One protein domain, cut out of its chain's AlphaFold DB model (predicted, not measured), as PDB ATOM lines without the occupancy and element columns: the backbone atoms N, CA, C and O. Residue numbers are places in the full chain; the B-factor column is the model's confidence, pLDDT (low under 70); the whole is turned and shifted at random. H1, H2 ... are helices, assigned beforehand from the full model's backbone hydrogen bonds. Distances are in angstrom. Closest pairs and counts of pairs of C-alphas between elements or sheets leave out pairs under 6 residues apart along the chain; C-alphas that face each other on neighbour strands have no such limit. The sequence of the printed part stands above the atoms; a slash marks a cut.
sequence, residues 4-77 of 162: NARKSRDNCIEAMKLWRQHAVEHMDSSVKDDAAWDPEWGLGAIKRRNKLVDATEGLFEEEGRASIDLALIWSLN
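What this domain is: This is residues 4 to 77 of the 162 residues of an uncharacterized protein of Ophiobolus disseminans (UniProt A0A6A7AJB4). Look for one long helix, H1, crossed near its middle by H3; H2 runs loosely side by side with H3, and a loop, residues 26 to 43, folds back from H1 to H2. The printed part has 74 residues with three named helices, in the order H1, H2, H3, and no named strand: all helix. It is compact, radius of gyration of the C-alphas 12.7 A, spanning 42 by 28 by 21 A.

Where its parts are: Find C-alpha 4 at (-52.394, 26.400, 3.363); from there H1, residues 4 to 25, runs 31.8 A. H2 is residues 44 to 54, 15.6 A. H3, residues 62 to 77, runs 22.6 A to C-alpha 77 at (-36.708, 20.268, -9.035).

How they stand to each other: H1 touches H3 with residues 12 to 20 alone, about perpendicular at 76 degrees; look at their closest C-alphas, Met 16 and Ala 66, 5.3 A apart. H2 and H3 are close but not clearly touching, closest C-alphas Val 53 and Arg 65 at 7.4 A, a shallow tilt of 25 degrees, opposite ways. H1 and H2 are near each other. In H1, H2 and H3 every O i to N i+4 pair is within hydrogen-bond range.

The domain as a whole: The farthest C-alphas, Asn 4 and Ser 30, are 42.3 A apart. The H1 to H2 link is long, 18 residues. The printed part has no cut, and no printed residue is under 70 in pLDDT.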
ATOM      1  N   ASN A   4     -52.761  27.755   3.780       89.31
ATOM      2  CA  ASN A   4     -52.394  26.400   3.363       89.31
ATOM      3  C   ASN A   4     -50.974  26.321   2.786       89.31
ATOM      4  O   ASN A   4     -50.264  25.365   3.065       89.31
ATOM      5  N   ALA A   5     -50.527  27.341   2.048       88.38
ATOM      6  CA  ALA A   5     -49.171  27.373   1.498       88.38
ATOM      7  C   ALA A   5     -48.112  27.477   2.604       88.38
ATOM      8  O   ALA A   5     -47.042  26.886   2.494       88.38
ATOM      9  N   ARG A   6     -48.428  28.194   3.693       89.31
ATOM     10  CA  ARG A   6     -47.561  28.250   4.877       89.31
ATOM     11  C   ARG A   6     -47.454  26.877   5.524       89.31
ATOM     12  O   ARG A   6     -46.347  26.387   5.684       89.31
ATOM     13  N   LYS A   7     -48.593  26.232   5.784       94.12
ATOM     14  CA  LYS A   7     -48.625  24.887   6.367       94.12
ATOM     15  C   LYS A   7     -47.844  23.870   5.526       94.12
ATOM     16  O   LYS A   7     -47.071  23.100   6.074       94.12
ATOM     17  N   SER A   8     -48.005  23.884   4.201       93.94
ATOM     18  CA  SER A   8     -47.256  22.991   3.308       93.94
ATOM     19  C   SER A   8     -45.750  23.226   3.376       93.94
ATOM     20  O   SER A   8     -44.995  22.265   3.465       93.94
ATOM     21  N   ARG A   9     -45.310  24.489   3.369       94.06
ATOM     22  CA  ARG A   9     -43.892  24.827   3.521       94.06
ATOM     23  C   ARG A   9     -43.353  24.350   4.868       94.06
ATOM     24  O   ARG A   9     -42.290  23.747   4.898       94.06
ATOM     25  N   ASP A  10     -44.081  24.608   5.950       95.44
ATOM     26  CA  ASP A  10     -43.656  24.232   7.299       95.44
ATOM     27  C   ASP A  10     -43.517  22.697   7.402       95.44
ATOM     28  O   ASP A  10     -42.498  22.206   7.874       95.44
ATOM     29  N   ASN A  11     -44.440  21.927   6.809       96.31
ATOM     30  CA  ASN A  11     -44.304  20.468   6.699       96.31
ATOM     31  C   ASN A  11     -43.041  20.034   5.929       96.31
ATOM     32  O   ASN A  11     -42.391  19.064   6.311       96.31
ATOM     33  N   CYS A  12     -42.692  20.721   4.834       96.56
ATOM     34  CA  CYS A  12     -41.471  20.421   4.082       96.56
ATOM     35  C   CYS A  12     -40.206  20.719   4.897       96.56
ATOM     36  O   CYS A  12     -39.240  19.970   4.801       96.56
ATOM     37  N   ILE A  13     -40.210  21.791   5.692       97.00
ATOM     38  CA  ILE A  13     -39.091  22.128   6.579       97.00
ATOM     39  C   ILE A  13     -38.914  21.035   7.636       97.00
ATOM     40  O   ILE A  13     -37.799  20.554   7.812       97.00
ATOM     41  N   GLU A  14     -39.995  20.585   8.276       97.62
ATOM     42  CA  GLU A  14     -39.930  19.482   9.245       97.62
ATOM     43  C   GLU A  14     -39.419  18.181   8.609       97.62
ATOM     44  O   GLU A  14     -38.569  17.503   9.178       97.62
ATOM     45  N   ALA A  15     -39.844  17.864   7.383       96.94
ATOM     46  CA  ALA A  15     -39.307  16.715   6.654       96.94
ATOM     47  C   ALA A  15     -37.796  16.845   6.376       96.94
ATOM     48  O   ALA A  15     -37.067  15.859   6.487       96.94
ATOM     49  N   MET A  16     -37.308  18.049   6.051       95.56
ATOM     50  CA  MET A  16     -35.873  18.293   5.860       95.56
ATOM     51  C   MET A  16     -35.082  18.161   7.165       95.56
ATOM     52  O   MET A  16     -33.971  17.639   7.128       95.56
ATOM     53  N   LYS A  17     -35.637  18.583   8.310       95.69
ATOM     54  CA  LYS A  17     -35.015  18.371   9.629       95.69
ATOM     55  C   LYS A  17     -34.829  16.882   9.914       95.69
ATOM     56  O   LYS A  17     -33.713  16.452  10.185       95.69
ATOM     57  N   LEU A  18     -35.893  16.095   9.738       96.00
ATOM     58  CA  LEU A  18     -35.862  14.642   9.930       96.00
ATOM     59  C   LEU A  18     -34.849  13.957   9.005       96.00
ATOM     60  O   LEU A  18     -34.052  13.141   9.462       96.00
ATOM     61  N   TRP A  19     -34.846  14.308   7.715       95.00
ATOM     62  CA  TRP A  19     -33.868  13.779   6.761       95.00
ATOM     63  C   TRP A  19     -32.431  14.133   7.162       95.00
ATOM     64  O   TRP A  19     -31.549  13.279   7.137       95.00
ATOM     65  N   ARG A  20     -32.191  15.380   7.575       92.75
ATOM     66  CA  ARG A  20     -30.856  15.836   7.971       92.75
ATOM     67  C   ARG A  20     -30.374  15.136   9.236       92.75
ATOM     68  O   ARG A  20     -29.220  14.724   9.289       92.75
ATOM     69  N   GLN A  21     -31.242  15.000  10.235       93.12
ATOM     70  CA  GLN A  21     -30.944  14.255  11.452       93.12
ATOM     71  C   GLN A  21     -30.554  12.814  11.108       93.12
ATOM     72  O   GLN A  21     -29.493  12.359  11.525       93.12
ATOM     73  N   HIS A  22     -31.350  12.149  10.265       95.00
ATOM     74  CA  HIS A  22     -31.051  10.803   9.787       95.00
ATOM     75  C   HIS A  22     -29.669  10.723   9.121       95.00
ATOM     76  O   HIS A  22     -28.866   9.867   9.488       95.00
ATOM     77  N   ALA A  23     -29.357  11.656   8.218       93.38
ATOM     78  CA  ALA A  23     -28.090  11.662   7.490       93.38
ATOM     79  C   ALA A  23     -26.859  11.945   8.375       93.38
ATOM     80  O   ALA A  23     -25.741  11.531   8.057       93.38
ATOM     81  N   VAL A  24     -27.041  12.661   9.490       90.94
ATOM     82  CA  VAL A  24     -25.995  12.858  10.506       90.94
ATOM     83  C   VAL A  24     -25.809  11.592  11.340       90.94
ATOM     84  O   VAL A  24     -24.674  11.173  11.555       90.94
ATOM     85  N   GLU A  25     -26.902  10.981  11.797       94.75
ATOM     86  CA  GLU A  25     -26.881   9.777  12.638       94.75
ATOM     87  C   GLU A  25     -26.267   8.567  11.923       94.75
ATOM     88  O   GLU A  25     -25.585   7.763  12.557       94.75
ATOM     89  N   HIS A  26     -26.462   8.461  10.607       94.38
ATOM     90  CA  HIS A  26     -25.985   7.343   9.787       94.38
ATOM     91  C   HIS A  26     -24.698   7.666   9.016       94.38
ATOM     92  O   HIS A  26     -24.310   6.926   8.115       94.38
ATOM     93  N   MET A  27     -24.016   8.765   9.357       87.81
ATOM     94  CA  MET A  27     -22.851   9.232   8.611       87.81
ATOM     95  C   MET A  27     -21.758   8.158   8.510       87.81
ATOM     96  O   MET A  27     -21.125   7.790   9.501       87.81
ATOM     97  N   ASP A  28     -21.467   7.733   7.281       88.56
ATOM     98  CA  ASP A  28     -20.371   6.811   7.010       88.56
ATOM     99  C   ASP A  28     -19.044   7.564   6.823       88.56
ATOM    100  O   ASP A  28     -18.834   8.318   5.864       88.56
ATOM    101  N   SER A  29     -18.126   7.336   7.763       86.62
ATOM    102  CA  SER A  29     -16.755   7.863   7.736       86.62
ATOM    103  C   SER A  29     -15.884   7.278   6.615       86.62
ATOM    104  O   SER A  29     -14.849   7.859   6.287       86.62
ATOM    105  N   SER A  30     -16.290   6.158   6.008       91.31
ATOM    106  CA  SER A  30     -15.583   5.532   4.889       91.31
ATOM    107  C   SER A  30     -15.783   6.284   3.565       91.31
ATOM    108  O   SER A  30     -14.916   6.251   2.684       91.31
ATOM    109  N   VAL A  31     -16.895   7.019   3.433       89.31
ATOM    110  CA  VAL A  31     -17.198   7.826   2.249       89.31
ATOM    111  C   VAL A  31     -16.342   9.085   2.260       89.31
ATOM    112  O   VAL A  31     -16.521   9.974   3.100       89.31
ATOM    113  N   LYS A  32     -15.439   9.183   1.279       90.75
ATOM    114  CA  LYS A  32     -14.555  10.340   1.104       90.75
ATOM    115  C   LYS A  32     -15.345  11.645   1.002       90.75
ATOM    116  O   LYS A  32     -16.401  11.714   0.379       90.75
ATOM    117  N   ASP A  33     -14.782  12.714   1.547       85.69
ATOM    118  CA  ASP A  33     -15.411  14.041   1.550       85.69
ATOM    119  C   ASP A  33     -15.613  14.644   0.150       85.69
ATOM    120  O   ASP A  33     -16.532  15.441  -0.081       85.69
ATOM    121  N   ASP A  34     -14.747  14.277  -0.791       88.06
ATOM    122  CA  ASP A  34     -14.786  14.700  -2.188       88.06
ATOM    123  C   ASP A  34     -15.636  13.781  -3.074       88.06
ATOM    124  O   ASP A  34     -15.807  14.074  -4.259       88.06
ATOM    125  N   ALA A  35     -16.237  12.725  -2.512       90.81
ATOM    126  CA  ALA A  35     -17.126  11.848  -3.255       90.81
ATOM    127  C   ALA A  35     -18.262  12.653  -3.908       90.81
ATOM    128  O   ALA A  35     -18.798  13.622  -3.350       90.81
ATOM    129  N   ALA A  36     -18.623  12.260  -5.130       88.56
ATOM    130  CA  ALA A  36     -19.748  12.852  -5.847       88.56
ATOM    131  C   ALA A  36     -21.093  12.453  -5.219       88.56
ATOM    132  O   ALA A  36     -22.054  13.222  -5.288       88.56
ATOM    133  N   TRP A  37     -21.138  11.285  -4.575       91.19
ATOM    134  CA  TRP A  37     -22.321  10.698  -3.963       91.19
ATOM    135  C   TRP A  37     -22.007  10.136  -2.575       91.19
ATOM    136  O   TRP A  37     -20.926   9.593  -2.349       91.19
ATOM    137  N   ASP A  38     -22.973  10.250  -1.677       93.19
ATOM    138  CA  ASP A  38     -22.993   9.695  -0.332       93.19
ATOM    139  C   ASP A  38     -24.377   9.055  -0.105       93.19
ATOM    140  O   ASP A  38     -25.381   9.689  -0.435       93.19
ATOM    141  N   PRO A  39     -24.477   7.814   0.401       92.94
ATOM    142  CA  PRO A  39     -25.766   7.138   0.570       92.94
ATOM    143  C   PRO A  39     -26.768   7.894   1.449       92.94
ATOM    144  O   PRO A  39     -27.962   7.869   1.163       92.94
ATOM    145  N   GLU A  40     -26.280   8.603   2.466       93.19
ATOM    146  CA  GLU A  40     -27.110   9.298   3.448       93.19
ATOM    147  C   GLU A  40     -27.417  10.734   3.012       93.19
ATOM    148  O   GLU A  40     -28.538  11.235   3.138       93.19
ATOM    149  N   TRP A  41     -26.412  11.406   2.447       91.75
ATOM    150  CA  TRP A  41     -26.507  12.811   2.043       91.75
ATOM    151  C   TRP A  41     -26.924  13.017   0.581       91.75
ATOM    152  O   TRP A  41     -27.201  14.149   0.171       91.75
ATOM    153  N   GLY A  42     -26.960  11.956  -0.222       90.88
ATOM    154  CA  GLY A  42     -27.174  12.015  -1.662       90.88
ATOM    155  C   GLY A  42     -25.998  12.676  -2.378       90.88
ATOM    156  O   GLY A  42     -24.866  12.198  -2.336       90.88
ATOM    157  N   LEU A  43     -26.240  13.801  -3.056       88.50
ATOM    158  CA  LEU A  43     -25.167  14.546  -3.718       88.50
ATOM    159  C   LEU A  43     -24.097  14.951  -2.693       88.50
ATOM    160  O   LEU A  43     -24.382  15.686  -1.747       88.50
ATOM    161  N   GLY A  44     -22.835  14.583  -2.922       90.00
ATOM    162  CA  GLY A  44     -21.736  14.885  -1.995       90.00
ATOM    163  C   GLY A  44     -21.516  16.388  -1.773       90.00
ATOM    164  O   GLY A  44     -21.015  16.813  -0.732       90.00
ATOM    165  N   ALA A  45     -21.973  17.230  -2.706       88.00
ATOM    166  CA  ALA A  45     -22.022  18.679  -2.521       88.00
ATOM    167  C   ALA A  45     -22.899  19.098  -1.324       88.00
ATOM    168  O   ALA A  45     -22.575  20.073  -0.648       88.00
ATOM    169  N   ILE A  46     -23.969  18.355  -1.025       89.44
ATOM    170  CA  ILE A  46     -24.853  18.607   0.118       89.44
ATOM    171  C   ILE A  46     -24.146  18.231   1.429       89.44
ATOM    172  O   ILE A  46     -24.150  19.038   2.359       89.44
ATOM    173  N   LYS A  47     -23.428  17.098   1.476       90.06
ATOM    174  CA  LYS A  47     -22.561  16.719   2.615       90.06
ATOM    175  C   LYS A  47     -21.502  17.786   2.902       90.06
ATOM    176  O   LYS A  47     -21.354  18.243   4.034       90.06
ATOM    177  N   ARG A  48     -20.789  18.252   1.870       89.50
ATOM    178  CA  ARG A  48     -19.792  19.332   2.007       89.50
ATOM    179  C   ARG A  48     -20.426  20.633   2.493       89.50
ATOM    180  O   ARG A  48     -19.880  21.304   3.365       89.50
ATOM    181  N   ARG A  49     -21.610  20.967   1.979       87.25
ATOM    182  CA  ARG A  49     -22.373  22.131   2.427       87.25
ATOM    183  C   ARG A  49     -22.810  22.003   3.889       87.25
ATOM    184  O   ARG A  49     -22.768  23.004   4.595       87.25
ATOM    185  N   ASN A  50     -23.162  20.807   4.370       86.94
ATOM    186  CA  ASN A  50     -23.421  20.578   5.794       86.94
ATOM    187  C   ASN A  50     -22.217  20.992   6.653       86.94
ATOM    188  O   ASN A  50     -22.407  21.793   7.567       86.94
ATOM    189  N   LYS A  51     -21.000  20.561   6.285       86.44
ATOM    190  CA  LYS A  51     -19.761  20.936   6.992       86.44
ATOM    191  C   LYS A  51     -19.510  22.445   6.993       86.44
ATOM    192  O   LYS A  51     -19.125  23.002   8.014       86.44
ATOM    193  N   LEU A  52     -19.757  23.118   5.864       86.25
ATOM    194  CA  LEU A  52     -19.637  24.579   5.785       86.25
ATOM    195  C   LEU A  52     -20.605  25.282   6.736       86.25
ATOM    196  O   LEU A  52     -20.243  26.286   7.336       86.25
ATOM    197  N   VAL A  53     -21.824  24.760   6.881       84.69
ATOM    198  CA  VAL A  53     -22.804  25.304   7.825       84.69
ATOM    199  C   VAL A  53     -22.391  25.014   9.273       84.69
ATOM    200  O   VAL A  53     -22.535  25.900  10.109       84.69
ATOM    201  N   ASP A  54     -21.827  23.841   9.580       85.62
ATOM    202  CA  ASP A  54     -21.275  23.553  10.919       85.62
ATOM    203  C   ASP A  54     -20.144  24.525  11.293       85.62
ATOM    204  O   ASP A  54     -20.094  25.021  12.416       85.62
ATOM    205  N   ALA A  55     -19.294  24.886  10.327       87.19
ATOM    206  CA  ALA A  55     -18.207  25.849  10.512       87.19
ATOM    207  C   ALA A  55     -18.675  27.295  10.777       87.19
ATOM    208  O   ALA A  55     -17.850  28.160  11.049       87.19
ATOM    209  N   THR A  56     -19.981  27.578  10.705       84.94
ATOM    210  CA  THR A  56     -20.535  28.898  11.056       84.94
ATOM    211  C   THR A  56     -20.820  29.071  12.552       84.94
ATOM    212  O   THR A  56     -21.431  30.066  12.932       84.94
ATOM    213  N   GLU A  57     -20.402  28.118  13.393       83.88
ATOM    214  CA  GLU A  57     -20.446  28.199  14.865       83.88
ATOM    215  C   GLU A  57     -21.829  28.583  15.425       83.88
ATOM    216  O   GLU A  57     -21.963  29.379  16.351       83.88
ATOM    217  N   GLY A  58     -22.888  28.009  14.850       81.50
ATOM    218  CA  GLY A  58     -24.260  28.234  15.313       81.50
ATOM    219  C   GLY A  58     -24.937  29.482  14.745       81.50
ATOM    220  O   GLY A  58     -26.029  29.819  15.195       81.50
ATOM    221  N   LEU A  59     -24.362  30.131  13.721       86.88
ATOM    222  CA  LEU A  59     -25.028  31.225  12.993       86.88
ATOM    223  C   LEU A  59     -26.412  30.824  12.454       86.88
ATOM    224  O   LEU A  59     -27.297  31.667  12.319       86.88
ATOM    225  N   PHE A  60     -26.592  29.541  12.131       85.62
ATOM    226  CA  PHE A  60     -27.854  28.986  11.662       85.62
ATOM    227  C   PHE A  60     -28.412  27.973  12.658       85.62
ATOM    228  O   PHE A  60     -27.842  26.897  12.852       85.62
ATOM    229  N   GLU A  61     -29.582  28.285  13.204       90.31
ATOM    230  CA  GLU A  61     -30.428  27.314  13.895       90.31
ATOM    231  C   GLU A  61     -30.895  26.214  12.932       90.31
ATOM    232  O   GLU A  61     -30.904  26.393  11.711       90.31
ATOM    233  N   GLU A  62     -31.333  25.080  13.477       89.62
ATOM    234  CA  GLU A  62     -31.765  23.904  12.713       89.62
ATOM    235  C   GLU A  62     -32.803  24.235  11.627       89.62
ATOM    236  O   GLU A  62     -32.680  23.784  10.487       89.62
ATOM    237  N   GLU A  63     -33.778  25.095  11.940       92.88
ATOM    238  CA  GLU A  63     -34.774  25.563  10.972       92.88
ATOM    239  C   GLU A  63     -34.139  26.321   9.799       92.88
ATOM    240  O   GLU A  63     -34.525  26.116   8.646       92.88
ATOM    241  N   GLY A  64     -33.127  27.150  10.065       91.69
ATOM    242  CA  GLY A  64     -32.358  27.835   9.031       91.69
ATOM    243  C   GLY A  64     -31.600  26.847   8.145       91.69
ATOM    244  O   GLY A  64     -31.644  26.959   6.920       91.69
ATOM    245  N   ARG A  65     -30.966  25.831   8.743       91.19
ATOM    246  CA  ARG A  65     -30.233  24.787   8.002       91.19
ATOM    247  C   ARG A  65     -31.173  24.015   7.069       91.19
ATOM    248  O   ARG A  65     -30.918  23.962   5.865       91.19
ATOM    249  N   ALA A  66     -32.288  23.524   7.612       92.88
ATOM    250  CA  ALA A  66     -33.328  22.812   6.871       92.88
ATOM    251  C   ALA A  66     -33.962  23.678   5.771       92.88
ATOM    252  O   ALA A  66     -34.214  23.201   4.667       92.88
ATOM    253  N   SER A  67     -34.163  24.973   6.031       93.38
ATOM    254  CA  SER A  67     -34.708  25.908   5.041       93.38
ATOM    255  C   SER A  67     -33.792  26.085   3.832       93.38
ATOM    256  O   SER A  67     -34.279  26.172   2.704       93.38
ATOM    257  N   ILE A  68     -32.469  26.127   4.025       90.94
ATOM    258  CA  ILE A  68     -31.545  26.256   2.891       90.94
ATOM    259  C   ILE A  68     -31.461  24.937   2.101       90.94
ATOM    260  O   ILE A  68     -31.387  24.972   0.873       90.94
ATOM    261  N   ASP A  69     -31.514  23.778   2.766       91.12
ATOM    262  CA  ASP A  69     -31.610  22.482   2.074       91.12
ATOM    263  C   ASP A  69     -32.905  22.390   1.253       91.12
ATOM    264  O   ASP A  69     -32.869  22.023   0.075       91.12
ATOM    265  N   LEU A  70     -34.031  22.836   1.828       94.12
ATOM    266  CA  LEU A  70     -35.315  22.925   1.136       94.12
ATOM    267  C   LEU A  70     -35.240  23.848  -0.090       94.12
ATOM    268  O   LEU A  70     -35.779  23.533  -1.151       94.12
ATOM    269  N   ALA A  71     -34.562  24.992   0.031       93.12
ATOM    270  CA  ALA A  71     -34.370  25.907  -1.087       93.12
ATOM    271  C   ALA A  71     -33.564  25.255  -2.222       93.12
ATOM    272  O   ALA A  71     -33.892  25.449  -3.395       93.12
ATOM    273  N   LEU A  72     -32.545  24.454  -1.894       90.88
ATOM    274  CA  LEU A  72     -31.732  23.747  -2.882       90.88
ATOM    275  C   LEU A  72     -32.537  22.666  -3.614       90.88
ATOM    276  O   LEU A  72     -32.569  22.671  -4.845       90.88
ATOM    277  N   ILE A  73     -33.225  21.778  -2.887       91.56
ATOM    278  CA  ILE A  73     -34.044  20.723  -3.506       91.56
ATOM    279  C   ILE A  73     -35.171  21.328  -4.348       91.56
ATOM    280  O   ILE A  73     -35.423  20.869  -5.461       91.56
ATOM    281  N   TRP A  74     -35.807  22.403  -3.875       93.69
ATOM    282  CA  TRP A  74     -36.809  23.125  -4.653       93.69
ATOM    283  C   TRP A  74     -36.206  23.727  -5.928       93.69
ATOM    284  O   TRP A  74     -36.793  23.589  -6.999       93.69
ATOM    285  N   SER A  75     -35.024  24.342  -5.844       91.75
ATOM    286  CA  SER A  75     -34.348  24.951  -7.001       91.75
ATOM    287  C   SER A  75     -33.984  23.910  -8.060       91.75
ATOM    288  O   SER A  75     -34.213  24.140  -9.246       91.75
ATOM    289  N   LEU A  76     -33.479  22.745  -7.643       90.12
ATOM    290  CA  LEU A  76     -33.157  21.643  -8.552       90.12
ATOM    291  C   LEU A  76     -34.417  21.103  -9.235       90.12
ATOM    292  O   LEU A  76     -34.462  21.017 -10.457       90.12
ATOM    293  N   ASN A  77     -35.472  20.815  -8.471       92.56
ATOM    294  CA  ASN A  77     -36.708  20.268  -9.035       92.56
ATOM    295  C   ASN A  77     -37.450  21.264  -9.938       92.56
ATOM    296  O   ASN A  77     -38.032  20.865 -10.940       92.56
TER     297      ASN A  77